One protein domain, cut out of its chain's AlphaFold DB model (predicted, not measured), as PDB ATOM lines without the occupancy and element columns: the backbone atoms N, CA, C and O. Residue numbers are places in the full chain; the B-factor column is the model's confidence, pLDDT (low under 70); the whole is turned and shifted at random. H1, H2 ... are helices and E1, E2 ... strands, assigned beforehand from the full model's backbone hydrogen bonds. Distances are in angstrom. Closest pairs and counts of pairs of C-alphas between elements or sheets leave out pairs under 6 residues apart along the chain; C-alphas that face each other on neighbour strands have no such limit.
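What this domain is: This is residues 25 to 79 of the 79 residues of an uncharacterized protein of Rhodococcus sp. OK551 (UniProt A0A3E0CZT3). Little regular structure is here: one long helix, H1, runs along one side, its residues 36 to 51 standing free, and past its end the backbone turns off into a long open loop, residues 53 to 79, that folds back on itself and holds the short strand E1, which is apart from H1. Short antiparallel pairings tie this loop's two limbs together, residues 57 to 58 with 77 to 78 and residues 62 to 63 with 72 to 74 of E1. The printed part has 55 residues, H1 then E1, mostly helix, with 21 residues in named elements. It is only just loose, close to extended, with a radius of gyration of the C-alphas of 15.1 A, and only just flat, spanning 43 by 29 by 12 A.

Where its parts are: Start at Gly 25; residues 26 to 34 stand free. Find C-alpha 35 at (7.854, -57.970, 71.890); from there H1, residues 35 to 52, runs 25.9 A. E1, residues 72 to 74, ends at C-alpha 74, (-1.904, -69.318, 91.103).

How they stand to each other: H1 and E1 are apart. In H1 every O i to N i+4 pair is within hydrogen-bond range. E1 pairs with no named strand.

The domain as a whole: The C-alphas farthest apart, Val 29 and Ala 55, are 42.7 A apart. The link from H1 to E1, 19 residues, is long. The printed part has no cut, and no printed residue is under 70 in pLDDT.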
ATOM      1  N   GLY A  25      15.292 -60.136  75.543       92.81
ATOM      2  CA  GLY A  25      16.639 -60.341  75.017       92.81
ATOM      3  C   GLY A  25      17.415 -59.024  74.909       92.81
ATOM      4  O   GLY A  25      16.829 -57.955  74.760       92.81
ATOM      5  N   GLY A  26      18.747 -59.095  74.969       91.69
ATOM      6  CA  GLY A  26      19.652 -57.934  74.904       91.69
ATOM      7  C   GLY A  26      19.816 -57.305  73.511       91.69
ATOM      8  O   GLY A  26      20.809 -56.630  73.265       91.69
ATOM      9  N   GLY A  27      18.879 -57.556  72.592       89.69
ATOM     10  CA  GLY A  27      18.983 -57.223  71.168       89.69
ATOM     11  C   GLY A  27      19.566 -58.357  70.311       89.69
ATOM     12  O   GLY A  27      19.758 -59.480  70.775       89.69
ATOM     13  N   GLY A  28      19.825 -58.056  69.034       93.94
ATOM     14  CA  GLY A  28      20.437 -58.984  68.076       93.94
ATOM     15  C   GLY A  28      19.460 -59.935  67.375       93.94
ATOM     16  O   GLY A  28      18.249 -59.729  67.372       93.94
ATOM     17  N   VAL A  29      20.003 -60.985  66.754       97.00
ATOM     18  CA  VAL A  29      19.263 -61.893  65.848       97.00
ATOM     19  C   VAL A  29      18.187 -62.740  66.540       97.00
ATOM     20  O   VAL A  29      17.269 -63.218  65.883       97.00
ATOM     21  N   HIS A  30      18.276 -62.895  67.863       96.81
ATOM     22  CA  HIS A  30      17.297 -63.612  68.688       96.81
ATOM     23  C   HIS A  30      16.448 -62.672  69.553       96.81
ATOM     24  O   HIS A  30      15.831 -63.115  70.523       96.81
ATOM     25  N   TYR A  31      16.411 -61.375  69.233       96.69
ATOM     26  CA  TYR A  31      15.513 -60.454  69.918       96.69
ATOM     27  C   TYR A  31      14.058 -60.916  69.779       96.69
ATOM     28  O   TYR A  31      13.650 -61.421  68.731       96.69
ATOM     29  N   CYS A  32      13.269 -60.756  70.844       96.81
ATOM     30  CA  CYS A  32      11.915 -61.292  70.885       96.81
ATOM     31  C   CYS A  32      11.047 -60.727  69.753       96.81
ATOM     32  O   CYS A  32      10.592 -59.581  69.802       96.81
ATOM     33  N   LEU A  33      10.729 -61.583  68.780       97.88
ATOM     34  CA  LEU A  33       9.811 -61.271  67.685       97.88
ATOM     35  C   LEU A  33       8.433 -60.818  68.205       97.88
ATOM     36  O   LEU A  33       7.798 -59.931  67.641       97.88
ATOM     37  N   GLY A  34       7.987 -61.395  69.326       97.69
ATOM     38  CA  GLY A  34       6.695 -61.113  69.957       97.69
ATOM     39  C   GLY A  34       6.657 -59.870  70.851       97.69
ATOM     40  O   GLY A  34       5.615 -59.600  71.448       97.69
ATOM     41  N   HIS A  35       7.745 -59.102  70.962       96.69
ATOM     42  CA  HIS A  35       7.854 -57.970  71.890       96.69
ATOM     43  C   HIS A  35       6.688 -56.971  71.791       96.69
ATOM     44  O   HIS A  35       6.127 -56.541  72.803       96.69
ATOM     45  N   MET A  36       6.308 -56.612  70.565       96.50
ATOM     46  CA  MET A  36       5.240 -55.641  70.320       96.50
ATOM     47  C   MET A  36       3.861 -56.212  70.654       96.50
ATOM     48  O   MET A  36       3.043 -55.520  71.258       96.50
ATOM     49  N   VAL A  37       3.630 -57.489  70.337       98.25
ATOM     50  CA  VAL A  37       2.374 -58.183  70.651       98.25
ATOM     51  C   VAL A  37       2.199 -58.301  72.163       98.25
ATOM     52  O   VAL A  37       1.155 -57.917  72.686       98.25
ATOM     53  N   ALA A  38       3.238 -58.728  72.885       97.56
ATOM     54  CA  ALA A  38       3.210 -58.825  74.342       97.56
ATOM     55  C   ALA A  38       2.906 -57.465  74.995       97.56
ATOM     56  O   ALA A  38       2.048 -57.363  75.872       97.56
ATOM     57  N   LYS A  39       3.547 -56.384  74.525       95.38
ATOM     58  CA  LYS A  39       3.269 -55.020  75.003       95.38
ATOM     59  C   LYS A  39       1.830 -54.576  74.730       95.38
ATOM     60  O   LYS A  39       1.241 -53.913  75.585       95.38
ATOM     61  N   ALA A  40       1.277 -54.902  73.563       97.50
ATOM     62  CA  ALA A  40      -0.107 -54.575  73.222       97.50
ATOM     63  C   ALA A  40      -1.097 -55.328  74.124       97.50
ATOM     64  O   ALA A  40      -2.018 -54.719  74.665       97.50
ATOM     65  N   GLN A  41      -0.857 -56.621  74.359       98.31
ATOM     66  CA  GLN A  41      -1.674 -57.444  75.253       98.31
ATOM     67  C   GLN A  41      -1.658 -56.915  76.689       98.31
ATOM     68  O   GLN A  41      -2.721 -56.732  77.276       98.31
ATOM     69  N   LEU A  42      -0.477 -56.606  77.238       96.38
ATOM     70  CA  LEU A  42      -0.364 -56.053  78.591       96.38
ATOM     71  C   LEU A  42      -1.107 -54.719  78.713       96.38
ATOM     72  O   LEU A  42      -1.869 -54.533  79.657       96.38
ATOM     73  N   ARG A  43      -0.953 -53.812  77.739       96.25
ATOM     74  CA  ARG A  43      -1.694 -52.540  77.722       96.25
ATOM     75  C   ARG A  43      -3.206 -52.754  77.726       96.25
ATOM     76  O   ARG A  43      -3.899 -52.122  78.520       96.25
ATOM     77  N   ALA A  44      -3.705 -53.643  76.869       97.62
ATOM     78  CA  ALA A  44      -5.131 -53.936  76.780       97.62
ATOM     79  C   ALA A  44      -5.666 -54.562  78.080       97.62
ATOM     80  O   ALA A  44      -6.676 -54.100  78.611       97.62
ATOM     81  N   LEU A  45      -4.968 -55.563  78.626       97.12
ATOM     82  CA  LEU A  45      -5.358 -56.245  79.861       97.12
ATOM     83  C   LEU A  45      -5.376 -55.292  81.058       97.12
ATOM     84  O   LEU A  45      -6.398 -55.187  81.734       97.12
ATOM     85  N   TYR A  46      -4.287 -54.554  81.295       94.94
ATOM     86  CA  TYR A  46      -4.218 -53.624  82.424       94.94
ATOM     87  C   TYR A  46      -5.219 -52.479  82.292       94.94
ATOM     88  O   TYR A  46      -5.832 -52.112  83.289       94.94
ATOM     89  N   SER A  47      -5.454 -51.955  81.083       96.31
ATOM     90  CA  SER A  47      -6.502 -50.952  80.871       96.31
ATOM     91  C   SER A  47      -7.871 -51.475  81.316       96.31
ATOM     92  O   SER A  47      -8.583 -50.778  82.032       96.31
ATOM     93  N   GLN A  48      -8.226 -52.711  80.956       97.25
ATOM     94  CA  GLN A  48      -9.514 -53.281  81.350       97.25
ATOM     95  C   GLN A  48      -9.595 -53.581  82.847       97.25
ATOM     96  O   GLN A  48     -10.621 -53.281  83.450       97.25
ATOM     97  N   ILE A  49      -8.539 -54.131  83.451       95.94
ATOM     98  CA  ILE A  49      -8.503 -54.417  84.893       95.94
ATOM     99  C   ILE A  49      -8.676 -53.121  85.692       95.94
ATOM    100  O   ILE A  49      -9.547 -53.052  86.553       95.94
ATOM    101  N   LEU A  50      -7.915 -52.077  85.358       93.94
ATOM    102  CA  LEU A  50      -7.950 -50.804  86.085       93.94
ATOM    103  C   LEU A  50      -9.290 -50.071  85.939       93.94
ATOM    104  O   LEU A  50      -9.697 -49.364  86.855       93.94
ATOM    105  N   THR A  51      -9.985 -50.227  84.809       95.94
ATOM    106  CA  THR A  51     -11.292 -49.587  84.595       95.94
ATOM    107  C   THR A  51     -12.457 -50.407  85.149       95.94
ATOM    108  O   THR A  51     -13.401 -49.829  85.680       95.94
ATOM    109  N   LYS A  52     -12.432 -51.739  85.014       96.88
ATOM    110  CA  LYS A  52     -13.571 -52.604  85.374       96.88
ATOM    111  C   LYS A  52     -13.505 -53.150  86.793       96.88
ATOM    112  O   LYS A  52     -14.554 -53.448  87.351       96.88
ATOM    113  N   LEU A  53     -12.308 -53.301  87.357       96.50
ATOM    114  CA  LEU A  53     -12.082 -53.921  88.665       96.50
ATOM    115  C   LEU A  53     -11.241 -52.997  89.575       96.50
ATOM    116  O   LEU A  53     -10.164 -53.388  90.026       96.50
ATOM    117  N   PRO A  54     -11.690 -51.754  89.848       93.94
ATOM    118  CA  PRO A  54     -10.880 -50.759  90.558       93.94
ATOM    119  C   PRO A  54     -10.638 -51.096  92.037       93.94
ATOM    120  O   PRO A  54      -9.667 -50.617  92.614       93.94
ATOM    121  N   ALA A  55     -11.505 -51.909  92.648       95.06
ATOM    122  CA  ALA A  55     -11.406 -52.344  94.043       95.06
ATOM    123  C   ALA A  55     -10.834 -53.767  94.187       95.06
ATOM    124  O   ALA A  55     -10.956 -54.378  95.244       95.06
ATOM    125  N   MET A  56     -10.238 -54.308  93.120       95.88
ATOM    126  CA  MET A  56      -9.683 -55.655  93.127       95.88
ATOM    127  C   MET A  56      -8.536 -55.785  94.131       95.88
ATOM    128  O   MET A  56      -7.547 -55.053  94.063       95.88
ATOM    129  N   GLU A  57      -8.624 -56.787  94.998       96.00
ATOM    130  CA  GLU A  57      -7.573 -57.152  95.942       96.00
ATOM    131  C   GLU A  57      -6.902 -58.456  95.502       96.00
ATOM    132  O   GLU A  57      -7.563 -59.455  95.197       96.00
ATOM    133  N   VAL A  58      -5.569 -58.458  95.480       96.19
ATOM    134  CA  VAL A  58      -4.756 -59.635  95.148       96.19
ATOM    135  C   VAL A  58      -4.212 -60.268  96.427       96.19
ATOM    136  O   VAL A  58      -3.700 -59.569  97.301       96.19
ATOM    137  N   GLY A  59      -4.343 -61.587  96.552       95.75
ATOM    138  CA  GLY A  59      -3.776 -62.344  97.669       95.75
ATOM    139  C   GLY A  59      -2.356 -62.848  97.387       95.75
ATOM    140  O   GLY A  59      -1.700 -62.419  96.440       95.75
ATOM    141  N   GLU A  60      -1.882 -63.783  98.211       96.88
ATOM    142  CA  GLU A  60      -0.509 -64.298  98.118       96.88
ATOM    143  C   GLU A  60      -0.312 -65.189  96.871       96.88
ATOM    144  O   GLU A  60      -1.093 -66.128  96.660       96.88
ATOM    145  N   PRO A  61       0.718 -64.942  96.038       97.12
ATOM    146  CA  PRO A  61       0.999 -65.761  94.867       97.12
ATOM    147  C   PRO A  61       1.579 -67.130  95.231       97.12
ATOM    148  O   PRO A  61       2.477 -67.263  96.061       97.12
ATOM    149  N   VAL A  62       1.162 -68.156  94.492       97.31
ATOM    150  CA  VAL A  62       1.870 -69.439  94.424       97.31
ATOM    151  C   VAL A  62       2.767 -69.411  93.197       97.31
ATOM    152  O   VAL A  62       2.280 -69.443  92.064       97.31
ATOM    153  N   TYR A  63       4.078 -69.344  93.407       96.69
ATOM    154  CA  TYR A  63       5.048 -69.301  92.316       96.69
ATOM    155  C   TYR A  63       5.149 -70.632  91.570       96.69
ATOM    156  O   TYR A  63       4.977 -71.718  92.130       96.69
ATOM    157  N   LEU A  64       5.436 -70.534  90.276       97.31
ATOM    158  CA  LEU A  64       5.797 -71.672  89.449       97.31
ATOM    159  C   LEU A  64       7.191 -72.160  89.857       97.31
ATOM    160  O   LEU A  64       8.132 -71.374  89.920       97.31
ATOM    161  N   PHE A  65       7.334 -73.463  90.099       96.25
ATOM    162  CA  PHE A  65       8.646 -74.067  90.311       96.25
ATOM    163  C   PHE A  65       9.349 -74.237  88.959       96.25
ATOM    164  O   PHE A  65       8.992 -75.117  88.175       96.25
ATOM    165  N   SER A  66      10.291 -73.344  88.654       95.19
ATOM    166  CA  SER A  66      11.085 -73.362  87.425       95.19
ATOM    167  C   SER A  66      12.397 -72.610  87.627       95.19
ATOM    168  O   SER A  66      12.402 -71.525  88.205       95.19
ATOM    169  N   ASP A  67      13.489 -73.151  87.087       95.88
ATOM    170  CA  ASP A  67      14.798 -72.482  87.064       95.88
ATOM    171  C   ASP A  67      14.937 -71.480  85.906       95.88
ATOM    172  O   ASP A  67      15.886 -70.699  85.861       95.88
ATOM    173  N   PHE A  68      13.996 -71.494  84.955       95.94
ATOM    174  CA  PHE A  68      14.055 -70.681  83.739       95.94
ATOM    175  C   PHE A  68      12.952 -69.619  83.678       95.94
ATOM    176  O   PHE A  68      13.197 -68.491  83.253       95.94
ATOM    177  N   ILE A  69      11.735 -69.953  84.116       95.69
ATOM    178  CA  ILE A  69      10.571 -69.066  84.024       95.69
ATOM    179  C   ILE A  69      10.208 -68.534  85.409       95.69
ATOM    180  O   ILE A  69       9.753 -69.277  86.273       95.69
ATOM    181  N   ASN A  70      10.297 -67.216  85.588       95.19
ATOM    182  CA  ASN A  70       9.721 -66.547  86.752       95.19
ATOM    183  C   ASN A  70       8.201 -66.383  86.571       95.19
ATOM    184  O   ASN A  70       7.734 -65.360  86.070       95.19
ATOM    185  N   GLY A  71       7.440 -67.424  86.916       95.25
ATOM    186  CA  GLY A  71       5.987 -67.472  86.744       95.25
ATOM    187  C   GLY A  71       5.217 -67.500  88.065       95.25
ATOM    188  O   GLY A  71       5.709 -67.997  89.076       95.25
ATOM    189  N   ILE A  72       3.971 -67.027  88.039       97.25
ATOM    190  CA  ILE A  72       2.986 -67.244  89.107       97.25
ATOM    191  C   ILE A  72       2.012 -68.314  88.614       97.25
ATOM    192  O   ILE A  72       1.368 -68.136  87.582       97.25
ATOM    193  N   LYS A  73       1.925 -69.436  89.331       97.62
ATOM    194  CA  LYS A  73       1.049 -70.564  88.993       97.62
ATOM    195  C   LYS A  73      -0.398 -70.299  89.415       97.62
ATOM    196  O   LYS A  73      -1.317 -70.608  88.664       97.62
ATOM    197  N   HIS A  74      -0.591 -69.726  90.603       97.88
ATOM    198  CA  HIS A  74      -1.904 -69.318  91.103       97.88
ATOM    199  C   HIS A  74      -1.804 -67.956  91.789       97.88
ATOM    200  O   HIS A  74      -0.882 -67.732  92.571       97.88
ATOM    201  N   LEU A  75      -2.761 -67.071  91.513       97.25
ATOM    202  CA  LEU A  75      -2.907 -65.781  92.183       97.25
ATOM    203  C   LEU A  75      -4.379 -65.605  92.582       97.25
ATOM    204  O   LEU A  75      -5.213 -65.405  91.696       97.25
ATOM    205  N   PRO A  76      -4.732 -65.739  93.870       97.38
ATOM    206  CA  PRO A  76      -6.099 -65.524  94.323       97.38
ATOM    207  C   PRO A  76      -6.469 -64.042  94.218       97.38
ATOM    208  O   PRO A  76      -5.664 -63.165  94.538       97.38
ATOM    209  N   VAL A  77      -7.699 -63.774  93.782       96.44
ATOM    210  CA  VAL A  77      -8.222 -62.423  93.564       96.44
ATOM    211  C   VAL A  77      -9.604 -62.301  94.197       96.44
ATOM    212  O   VAL A  77     -10.433 -63.201  94.052       96.44
ATOM    213  N   ARG A  78      -9.851 -61.179  94.875       95.94
ATOM    214  CA  ARG A  78     -11.175 -60.736  95.318       95.94
ATOM    215  C   ARG A  78     -11.557 -59.506  94.498       95.94
ATOM    216  O   ARG A  78     -10.761 -58.577  94.405       95.94
ATOM    217  N   VAL A  79     -12.732 -59.535  93.878       91.56
ATOM    218  CA  VAL A  79     -13.277 -58.447  93.046       91.56
ATOM    219  C   VAL A  79     -14.499 -57.823  93.688       91.56
ATOM    220  O   VAL A  79     -15.176 -58.546  94.456       91.56
TER     221      VAL A  79